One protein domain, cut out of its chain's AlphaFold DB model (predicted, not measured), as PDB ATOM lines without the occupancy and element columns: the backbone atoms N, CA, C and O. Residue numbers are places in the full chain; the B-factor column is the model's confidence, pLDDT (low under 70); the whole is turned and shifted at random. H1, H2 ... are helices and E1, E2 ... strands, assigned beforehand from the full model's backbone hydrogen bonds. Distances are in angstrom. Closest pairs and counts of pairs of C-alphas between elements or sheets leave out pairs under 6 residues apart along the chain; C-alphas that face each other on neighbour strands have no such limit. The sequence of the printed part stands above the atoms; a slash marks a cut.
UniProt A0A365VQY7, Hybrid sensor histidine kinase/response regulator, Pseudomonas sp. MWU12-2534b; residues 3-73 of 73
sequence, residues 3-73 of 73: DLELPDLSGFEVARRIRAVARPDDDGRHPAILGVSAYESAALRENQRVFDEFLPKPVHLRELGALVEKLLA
ATOM      1  N   ASP A   3      37.446  45.370 -33.946       91.00
ATOM      2  CA  ASP A   3      38.481  44.328 -33.875       91.00
ATOM      3  C   ASP A   3      38.630  43.814 -32.433       91.00
ATOM      4  O   ASP A   3      38.625  44.601 -31.482       91.00
ATOM      5  N   LEU A   4      38.741  42.496 -32.266       88.81
ATOM      6  CA  LEU A   4      38.974  41.866 -30.966       88.81
ATOM      7  C   LEU A   4      40.452  41.848 -30.570       88.81
ATOM      8  O   LEU A   4      40.759  41.857 -29.374       88.81
ATOM      9  N   GLU A   5      41.347  41.848 -31.556       86.81
ATOM     10  CA  GLU A   5      42.799  41.786 -31.384       86.81
ATOM     11  C   GLU A   5      43.391  43.193 -31.339       86.81
ATOM     12  O   GLU A   5      43.990  43.693 -32.289       86.81
ATOM     13  N   LEU A   6      43.203  43.846 -30.202       89.00
ATOM     14  CA  LEU A   6      43.790  45.147 -29.912       89.00
ATOM     15  C   LEU A   6      45.025  44.961 -29.012       89.00
ATOM     16  O   LEU A   6      44.993  44.105 -28.124       89.00
ATOM     17  N   PRO A   7      46.096  45.753 -29.201       85.56
ATOM     18  CA  PRO A   7      47.374  45.543 -28.518       85.56
ATOM     19  C   PRO A   7      47.297  45.720 -26.994       85.56
ATOM     20  O   PRO A   7      47.904  44.943 -26.262       85.56
ATOM     21  N   ASP A   8      46.528  46.704 -26.517       89.44
ATOM     22  CA  ASP A   8      46.510  47.083 -25.095       89.44
ATOM     23  C   ASP A   8      45.225  46.669 -24.360       89.44
ATOM     24  O   ASP A   8      45.218  46.494 -23.141       89.44
ATOM     25  N   LEU A   9      44.106  46.548 -25.081       86.94
ATOM     26  CA  LEU A   9      42.777  46.381 -24.491       86.94
ATOM     27  C   LEU A   9      41.928  45.430 -25.318       86.94
ATOM     28  O   LEU A   9      41.534  45.786 -26.414       86.94
ATOM     29  N   SER A  10      41.543  44.280 -24.770       87.00
ATOM     30  CA  SER A  10      40.691  43.318 -25.482       87.00
ATOM     31  C   SER A  10      39.430  43.961 -26.081       87.00
ATOM     32  O   SER A  10      38.701  44.675 -25.385       87.00
ATOM     33  N   GLY A  11      39.098  43.647 -27.339       89.06
ATOM     34  CA  GLY A  11      37.861  44.148 -27.952       89.06
ATOM     35  C   GLY A  11      36.589  43.696 -27.221       89.06
ATOM     36  O   GLY A  11      35.585  44.401 -27.254       89.06
ATOM     37  N   PHE A  12      36.631  42.593 -26.460       88.56
ATOM     38  CA  PHE A  12      35.540  42.216 -25.550       88.56
ATOM     39  C   PHE A  12      35.306  43.262 -24.459       88.56
ATOM     40  O   PHE A  12      34.167  43.596 -24.135       88.56
ATOM     41  N   GLU A  13      36.386  43.793 -23.894       90.19
ATOM     42  CA  GLU A  13      36.330  44.824 -22.864       90.19
ATOM     43  C   GLU A  13      35.851  46.156 -23.447       90.19
ATOM     44  O   GLU A  13      35.011  46.826 -22.845       90.19
ATOM     45  N   VAL A  14      36.296  46.501 -24.659       92.50
ATOM     46  CA  VAL A  14      35.771  47.658 -25.400       92.50
ATOM     47  C   VAL A  14      34.264  47.521 -25.622       92.50
ATOM     48  O   VAL A  14      33.515  48.439 -25.295       92.50
ATOM     49  N   ALA A  15      33.799  46.368 -26.107       91.88
ATOM     50  CA  ALA A  15      32.380  46.130 -26.355       91.88
ATOM     51  C   ALA A  15      31.547  46.225 -25.066       91.88
ATOM     52  O   ALA A  15      30.492  46.860 -25.066       91.88
ATOM     53  N   ARG A  16      32.040  45.682 -23.943       91.25
ATOM     54  CA  ARG A  16      31.384  45.827 -22.631       91.25
ATOM     55  C   ARG A  16      31.262  47.290 -22.212       91.25
ATOM     56  O   ARG A  16      30.191  47.706 -21.776       91.25
ATOM     57  N   ARG A  17      32.328  48.078 -22.377       93.56
ATOM     58  CA  ARG A  17      32.312  49.514 -22.059       93.56
ATOM     59  C   ARG A  17      31.334  50.274 -22.942       93.56
ATOM     60  O   ARG A  17      30.591  51.094 -22.419       93.56
ATOM     61  N   ILE A  18      31.280  49.959 -24.240       92.81
ATOM     62  CA  ILE A  18      30.286  50.531 -25.157       92.81
ATOM     63  C   ILE A  18      28.877  50.210 -24.654       92.81
ATOM     64  O   ILE A  18      28.097  51.134 -24.465       92.81
ATOM     65  N   ARG A  19      28.552  48.943 -24.359       91.12
ATOM     66  CA  ARG A  19      27.222  48.562 -23.843       91.12
ATOM     67  C   ARG A  19      26.861  49.260 -22.528       91.12
ATOM     68  O   ARG A  19      25.697  49.578 -22.327       91.12
ATOM     69  N   ALA A  20      27.836  49.519 -21.658       92.62
ATOM     70  CA  ALA A  20      27.608  50.190 -20.378       92.62
ATOM     71  C   ALA A  20      27.281  51.688 -20.513       92.62
ATOM     72  O   ALA A  20      26.587  52.235 -19.657       92.62
ATOM     73  N   VAL A  21      27.784  52.361 -21.556       94.62
ATOM     74  CA  VAL A  21      27.598  53.815 -21.748       94.62
ATOM     75  C   VAL A  21      26.628  54.163 -22.876       94.62
ATOM     76  O   VAL A  21      26.099  55.275 -22.906       94.62
ATOM     77  N   ALA A  22      26.396  53.237 -23.807       92.06
ATOM     78  CA  ALA A  22      25.538  53.448 -24.958       92.06
ATOM     79  C   ALA A  22      24.078  53.539 -24.525       92.06
ATOM     80  O   ALA A  22      23.478  52.568 -24.057       92.06
ATOM     81  N   ARG A  23      23.497  54.716 -24.736       92.62
ATOM     82  CA  ARG A  23      22.060  54.919 -24.604       92.62
ATOM     83  C   ARG A  23      21.363  54.433 -25.875       92.62
ATOM     84  O   ARG A  23      21.962  54.539 -26.947       92.62
ATOM     85  N   PRO A  24      20.149  53.883 -25.755       92.00
ATOM     86  CA  PRO A  24      19.345  53.591 -26.926       92.00
ATOM     87  C   PRO A  24      19.006  54.881 -27.693       92.00
ATOM     88  O   PRO A  24      19.000  55.965 -27.101       92.00
ATOM     89  N   ASP A  25      18.758  54.752 -28.995       91.12
ATOM     90  CA  ASP A  25      18.223  55.826 -29.837       91.12
ATOM     91  C   ASP A  25      16.741  56.119 -29.520       91.12
ATOM     92  O   ASP A  25      16.151  55.514 -28.619       91.12
ATOM     93  N   ASP A  26      16.137  57.056 -30.256       93.44
ATOM     94  CA  ASP A  26      14.729  57.444 -30.079       93.44
ATOM     95  C   ASP A  26      13.752  56.271 -30.314       93.44
ATOM     96  O   ASP A  26      12.651  56.267 -29.762       93.44
ATOM     97  N   ASP A  27      14.177  55.245 -31.062       91.81
ATOM     98  CA  ASP A  27      13.426  54.012 -31.321       91.81
ATOM     99  C   ASP A  27      13.704  52.912 -30.272       91.81
ATOM    100  O   ASP A  27      13.209  51.787 -30.385       91.81
ATOM    101  N   GLY A  28      14.510  53.196 -29.244       90.19
ATOM    102  CA  GLY A  28      14.866  52.235 -28.199       90.19
ATOM    103  C   GLY A  28      15.980  51.252 -28.584       90.19
ATOM    104  O   GLY A  28      16.241  50.307 -27.835       90.19
ATOM    105  N   ARG A  29      16.657  51.437 -29.724       89.31
ATOM    106  CA  ARG A  29      17.696  50.521 -30.214       89.31
ATOM    107  C   ARG A  29      19.068  50.913 -29.690       89.31
ATOM    108  O   ARG A  29      19.478  52.068 -29.756       89.31
ATOM    109  N   HIS A  30      19.824  49.929 -29.214       91.06
ATOM    110  CA  HIS A  30      21.235  50.128 -28.886       91.06
ATOM    111  C   HIS A  30      22.116  50.043 -30.144       91.06
ATOM    112  O   HIS A  30      21.762  49.337 -31.088       91.06
ATOM    113  N   PRO A  31      23.305  50.677 -30.146       91.44
ATOM    114  CA  PRO A  31      24.268  50.532 -31.232       91.44
ATOM    115  C   PRO A  31      24.620  49.065 -31.497       91.44
ATOM    116  O   PRO A  31      24.935  48.327 -30.558       91.44
ATOM    117  N   ALA A  32      24.621  48.663 -32.767       93.38
ATOM    118  CA  ALA A  32      25.044  47.328 -33.166       93.38
ATOM    119  C   ALA A  32      26.577  47.183 -33.100       93.38
ATOM    120  O   ALA A  32      27.331  48.019 -33.610       93.38
ATOM    121  N   ILE A  33      27.057  46.098 -32.494       93.19
ATOM    122  CA  ILE A  33      28.472  45.766 -32.337       93.19
ATOM    123  C   ILE A  33      28.764  44.460 -33.082       93.19
ATOM    124  O   ILE A  33      28.562  43.365 -32.563       93.19
ATOM    125  N   LEU A  34      29.296  44.596 -34.298       92.75
ATOM    126  CA  LEU A  34      29.880  43.503 -35.079       92.75
ATOM    127  C   LEU A  34      31.352  43.304 -34.688       92.75
ATOM    128  O   LEU A  34      32.158  44.216 -34.904       92.75
ATOM    129  N   GLY A  35      31.695  42.141 -34.132       91.62
ATOM    130  CA  GLY A  35      33.061  41.779 -33.741       91.62
ATOM    131  C   GLY A  35      33.855  41.133 -34.881       91.62
ATOM    132  O   GLY A  35      33.307  40.344 -35.643       91.62
ATOM    133  N   VAL A  36      35.149  41.434 -34.991       91.38
ATOM    134  CA  VAL A  36      36.059  40.858 -35.994       91.38
ATOM    135  C   VAL A  36      37.217  40.148 -35.298       91.38
ATOM    136  O   VAL A  36      37.869  40.740 -34.444       91.38
ATOM    137  N   SER A  37      37.473  38.886 -35.645       86.62
ATOM    138  CA  SER A  37      38.385  38.009 -34.892       86.62
ATOM    139  C   SER A  37      39.118  37.013 -35.789       86.62
ATOM    140  O   SER A  37      38.509  36.498 -36.723       86.62
ATOM    141  N   ALA A  38      40.377  36.676 -35.498       83.56
ATOM    142  CA  ALA A  38      41.026  35.491 -36.071       83.56
ATOM    143  C   ALA A  38      40.739  34.200 -35.271       83.56
ATOM    144  O   ALA A  38      41.072  33.111 -35.735       83.56
ATOM    145  N   TYR A  39      40.130  34.296 -34.082       71.12
ATOM    146  CA  TYR A  39      39.819  33.142 -33.226       71.12
ATOM    147  C   TYR A  39      38.606  32.334 -33.708       71.12
ATOM    148  O   TYR A  39      37.634  32.887 -34.228       71.12
ATOM    149  N   GLU A  40      38.630  31.022 -33.452       63.94
ATOM    150  CA  GLU A  40      37.530  30.111 -33.771       63.94
ATOM    151  C   GLU A  40      36.251  30.417 -32.976       63.94
ATOM    152  O   GLU A  40      36.270  30.891 -31.835       63.94
ATOM    153  N   SER A  41      35.108  30.064 -33.572       63.69
ATOM    154  CA  SER A  41      33.761  30.275 -33.023       63.69
ATOM    155  C   SER A  41      33.576  29.717 -31.602       63.69
ATOM    156  O   SER A  41      32.831  30.310 -30.825       63.69
ATOM    157  N   ALA A  42      34.318  28.658 -31.251       59.56
ATOM    158  CA  ALA A  42      34.569  28.125 -29.906       59.56
ATOM    159  C   ALA A  42      34.672  29.197 -28.802       59.56
ATOM    160  O   ALA A  42      33.803  29.353 -27.943       59.56
ATOM    161  N   ALA A  43      35.755  29.971 -28.878       60.66
ATOM    162  CA  ALA A  43      36.130  30.983 -27.891       60.66
ATOM    163  C   ALA A  43      35.201  32.211 -27.917       60.66
ATOM    164  O   ALA A  43      35.042  32.916 -26.920       60.66
ATOM    165  N   LEU A  44      34.549  32.455 -29.058       67.75
ATOM    166  CA  LEU A  44      33.584  33.540 -29.224       67.75
ATOM    167  C   LEU A  44      32.234  33.228 -28.555       67.75
ATOM    168  O   LEU A  44      31.530  34.151 -28.153       67.75
ATOM    169  N   ARG A  45      31.856  31.947 -28.416       64.75
ATOM    170  CA  ARG A  45      30.556  31.522 -27.854       64.75
ATOM    171  C   ARG A  45      30.372  31.904 -26.394       64.75
ATOM    172  O   ARG A  45      29.276  32.313 -26.021       64.75
ATOM    173  N   GLU A  46      31.424  31.840 -25.585       63.97
ATOM    174  CA  GLU A  46      31.346  32.220 -24.167       63.97
ATOM    175  C   GLU A  46      31.072  33.720 -23.976       63.97
ATOM    176  O   GLU A  46      30.459  34.124 -22.990       63.97
ATOM    177  N   ASN A  47      31.449  34.547 -24.956       66.38
ATOM    178  CA  ASN A  47      31.331  36.004 -24.902       66.38
ATOM    179  C   ASN A  47      30.352  36.582 -25.943       66.38
ATOM    180  O   ASN A  47      30.308  37.797 -26.156       66.38
ATOM    181  N   GLN A  48      29.530  35.729 -26.564       66.31
ATOM    182  CA  GLN A  48      28.618  36.114 -27.646       66.31
ATOM    183  C   GLN A  48      27.575  37.152 -27.225       66.31
ATOM    184  O   GLN A  48      27.094  37.892 -28.061       66.31
ATOM    185  N   ARG A  49      27.255  37.265 -25.932       73.44
ATOM    186  CA  ARG A  49      26.185  38.155 -25.447       73.44
ATOM    187  C   ARG A  49      26.477  39.655 -25.585       73.44
ATOM    188  O   ARG A  49      25.569  40.452 -25.390       73.44
ATOM    189  N   VAL A  50      27.724  40.050 -25.847       85.38
ATOM    190  CA  VAL A  50      28.115  41.472 -25.925       85.38
ATOM    191  C   VAL A  50      28.081  41.996 -27.369       85.38
ATOM    192  O   VAL A  50      27.847  43.188 -27.593       85.38
ATOM    193  N   PHE A  51      28.271  41.099 -28.336       89.56
ATOM    194  CA  PHE A  51      28.295  41.376 -29.770       89.56
ATOM    195  C   PHE A  51      27.006  40.882 -30.411       89.56
ATOM    196  O   PHE A  51      26.475  39.854 -30.008       89.56
ATOM    197  N   ASP A  52      26.517  41.588 -31.423       90.88
ATOM    198  CA  ASP A  52      25.323  41.144 -32.148       90.88
ATOM    199  C   ASP A  52      25.686  40.067 -33.175       90.88
ATOM    200  O   ASP A  52      24.947  39.107 -33.371       90.88
ATOM    201  N   GLU A  53      26.861  40.200 -33.791       90.94
ATOM    202  CA  GLU A  53      27.386  39.280 -34.797       90.94
ATOM    203  C   GLU A  53      28.917  39.234 -34.753       90.94
ATOM    204  O   GLU A  53      29.573  40.116 -34.181       90.94
ATOM    205  N   PHE A  54      29.493  38.220 -35.405       89.19
ATOM    206  CA  PHE A  54      30.939  38.067 -35.571       89.19
ATOM    207  C   PHE A  54      31.326  37.804 -37.024       89.19
ATOM    208  O   PHE A  54      30.616  37.111 -37.749       89.19
ATOM    209  N   LEU A  55      32.500  38.298 -37.411       90.38
ATOM    210  CA  LEU A  55      33.098  38.062 -38.718       90.38
ATOM    211  C   LEU A  55      34.545  37.559 -38.560       90.38
ATOM    212  O   LEU A  55      35.355  38.230 -37.909       90.38
ATOM    213  N   PRO A  56      34.897  36.387 -39.116       90.44
ATOM    214  CA  PRO A  56      36.257  35.877 -39.039       90.44
ATOM    215  C   PRO A  56      37.209  36.676 -39.943       90.44
ATOM    216  O   PRO A  56      36.815  37.205 -40.984       90.44
ATOM    217  N   LYS A  57      38.486  36.747 -39.559       89.62
ATOM    218  CA  LYS A  57      39.570  37.228 -40.427       89.62
ATOM    219  C   LYS A  57      40.035  36.084 -41.359       89.62
ATOM    220  O   LYS A  57      40.118  34.947 -40.896       89.62
ATOM    221  N   PRO A  58      40.401  36.357 -42.629       92.06
ATOM    222  CA  PRO A  58      40.367  37.657 -43.301       92.06
ATOM    223  C   PRO A  58      38.935  38.104 -43.635       92.06
ATOM    224  O   PRO A  58      38.093  37.304 -44.028       92.06
ATOM    225  N   VAL A  59      38.674  39.406 -43.500       90.44
ATOM    226  CA  VAL A  59      37.344  39.991 -43.717       90.44
ATOM    227  C   VAL A  59      37.010  40.055 -45.209       90.44
ATOM    228  O   VAL A  59      37.667  40.771 -45.965       90.44
ATOM    229  N   HIS A  60      35.938  39.379 -45.623       93.25
ATOM    230  CA  HIS A  60      35.381  39.512 -46.970       93.25
ATOM    231  C   HIS A  60      34.314  40.612 -47.022       93.25
ATOM    232  O   HIS A  60      33.327  40.574 -46.288       93.25
ATOM    233  N   LEU A  61      34.458  41.569 -47.948       92.75
ATOM    234  CA  LEU A  61      33.530  42.706 -48.083       92.75
ATOM    235  C   LEU A  61      32.079  42.287 -48.355       92.75
ATOM    236  O   LEU A  61      31.161  42.958 -47.895       92.75
ATOM    237  N   ARG A  62      31.863  41.179 -49.075       95.12
ATOM    238  CA  ARG A  62      30.510  40.649 -49.320       95.12
ATOM    239  C   ARG A  62      29.832  40.192 -48.031       95.12
ATOM    240  O   ARG A  62      28.673  40.519 -47.810       95.12
ATOM    241  N   GLU A  63      30.556  39.463 -47.188       93.12
ATOM    242  CA  GLU A  63      30.042  38.978 -45.904       93.12
ATOM    243  C   GLU A  63      29.816  40.139 -44.933       93.12
ATOM    244  O   GLU A  63      28.771  40.217 -44.291       93.12
ATOM    245  N   LEU A  64      30.758  41.088 -44.892       93.69
ATOM    246  CA  LEU A  64      30.615  42.309 -44.105       93.69
ATOM    247  C   LEU A  64      29.367  43.100 -44.519       93.69
ATOM    248  O   LEU A  64      28.601  43.508 -43.652       93.69
ATOM    249  N   GLY A  65      29.154  43.295 -45.824       94.69
ATOM    250  CA  GLY A  65      27.984  43.996 -46.352       94.69
ATOM    251  C   GLY A  65      26.676  43.334 -45.926       94.69
ATOM    252  O   GLY A  65      25.819  43.998 -45.354       94.69
ATOM    253  N   ALA A  66      26.571  42.013 -46.095       94.75
ATOM    254  CA  ALA A  66      25.383  41.257 -45.700       94.75
ATOM    255  C   ALA A  66      25.082  41.363 -44.191       94.75
ATOM    256  O   ALA A  66      23.923  41.493 -43.796       94.75
ATOM    257  N   LEU A  67      26.110  41.335 -43.335       93.81
ATOM    258  CA  LEU A  67      25.934  41.497 -41.889       93.81
ATOM    259  C   LEU A  67      25.539  42.925 -41.506       93.81
ATOM    260  O   LEU A  67      24.709  43.108 -40.622       93.81
ATOM    261  N   VAL A  68      26.109  43.937 -42.159       93.62
ATOM    262  CA  VAL A  68      25.746  45.337 -41.907       93.62
ATOM    263  C   VAL A  68      24.301  45.601 -42.320       93.62
ATOM    264  O   VAL A  68      23.557  46.180 -41.535       93.62
ATOM    265  N   GLU A  69      23.878  45.133 -43.494       94.75
ATOM    266  CA  GLU A  69      22.482  45.242 -43.941       94.75
ATOM    267  C   GLU A  69      21.525  44.554 -42.961       94.75
ATOM    268  O   GLU A  69      20.524  45.143 -42.567       94.75
ATOM    269  N   LYS A  70      21.873  43.348 -42.494       93.50
ATOM    270  CA  LYS A  70      21.098  42.617 -41.482       93.50
ATOM    271  C   LYS A  70      20.954  43.390 -40.165       93.50
ATOM    272  O   LYS A  70      19.910  43.296 -39.534       93.50
ATOM    273  N   LEU A  71      22.002  44.087 -39.724       91.06
ATOM    274  CA  LEU A  71      22.029  44.790 -38.433       91.06
ATOM    275  C   LEU A  71      21.397  46.188 -38.475       91.06
ATOM    276  O   LEU A  71      21.103  46.741 -37.418       91.06
ATOM    277  N   LEU A  72      21.251  46.777 -39.663       87.88
ATOM    278  CA  LEU A  72      20.637  48.094 -39.856       87.88
ATOM    279  C   LEU A  72      19.155  48.024 -40.254       87.88
ATOM    280  O   LEU A  72      18.494  49.064 -40.237       87.88
ATOM    281  N   ALA A  73      18.670  46.841 -40.635       80.44
ATOM    282  CA  ALA A  73      17.261  46.569 -40.911       80.44
ATOM    283  C   ALA A  73      16.412  46.611 -39.629       80.44
ATOM    284  O   ALA A  73      15.272  47.116 -39.722       80.44
TER     285      ALA A  73
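This is residues 3 to 73 of the 73 residues of the protein "Hybrid sensor histidine kinase/response regulator" of Pseudomonas sp. MWU12-2534b (UniProt A0A365VQY7). Two short parallel strands, E1 and E2, make the middle, with the long helices H1 and H3 on opposite sides and the small H2 off to another side; residues 24 to 29 stick out. The 71 printed residues run H1, E1, H2, E2, H3, mixed in class. The whole is compact, radius of gyration of the C-alphas 12.7 A, spanning 35 by 29 by 20 A.

Start at E1, residues 34 to 37, and E2, residues 53 to 56, parallel at 27 degrees: N 35 and O 53 are 2.9 A apart, within hydrogen-bond range. With H2, residues 41 to 45, between them, they form a strand-helix-strand unit, its crossover right-handed. Next find H3, residues 61 to 72: its closest C-alphas to E2 are Leu 64 and Leu 55, 7.3 A. H1, residues 11 to 21, comes closest to E1 at C-alphas Gly 11 and Gly 35, 7.9 A. H1 and H3 are apart. In each helix every O i to N i+4 pair is within hydrogen-bond range.

Find C-alpha 11 at (37.861, 44.148, -27.952); H1 runs 15.4 A. H3 runs 16.2 A to C-alpha 72 at (20.637, 48.094, -39.856).

The printed part has no cut. H1 to E1 is a long link. Residues 40 to 48 are under pLDDT 70.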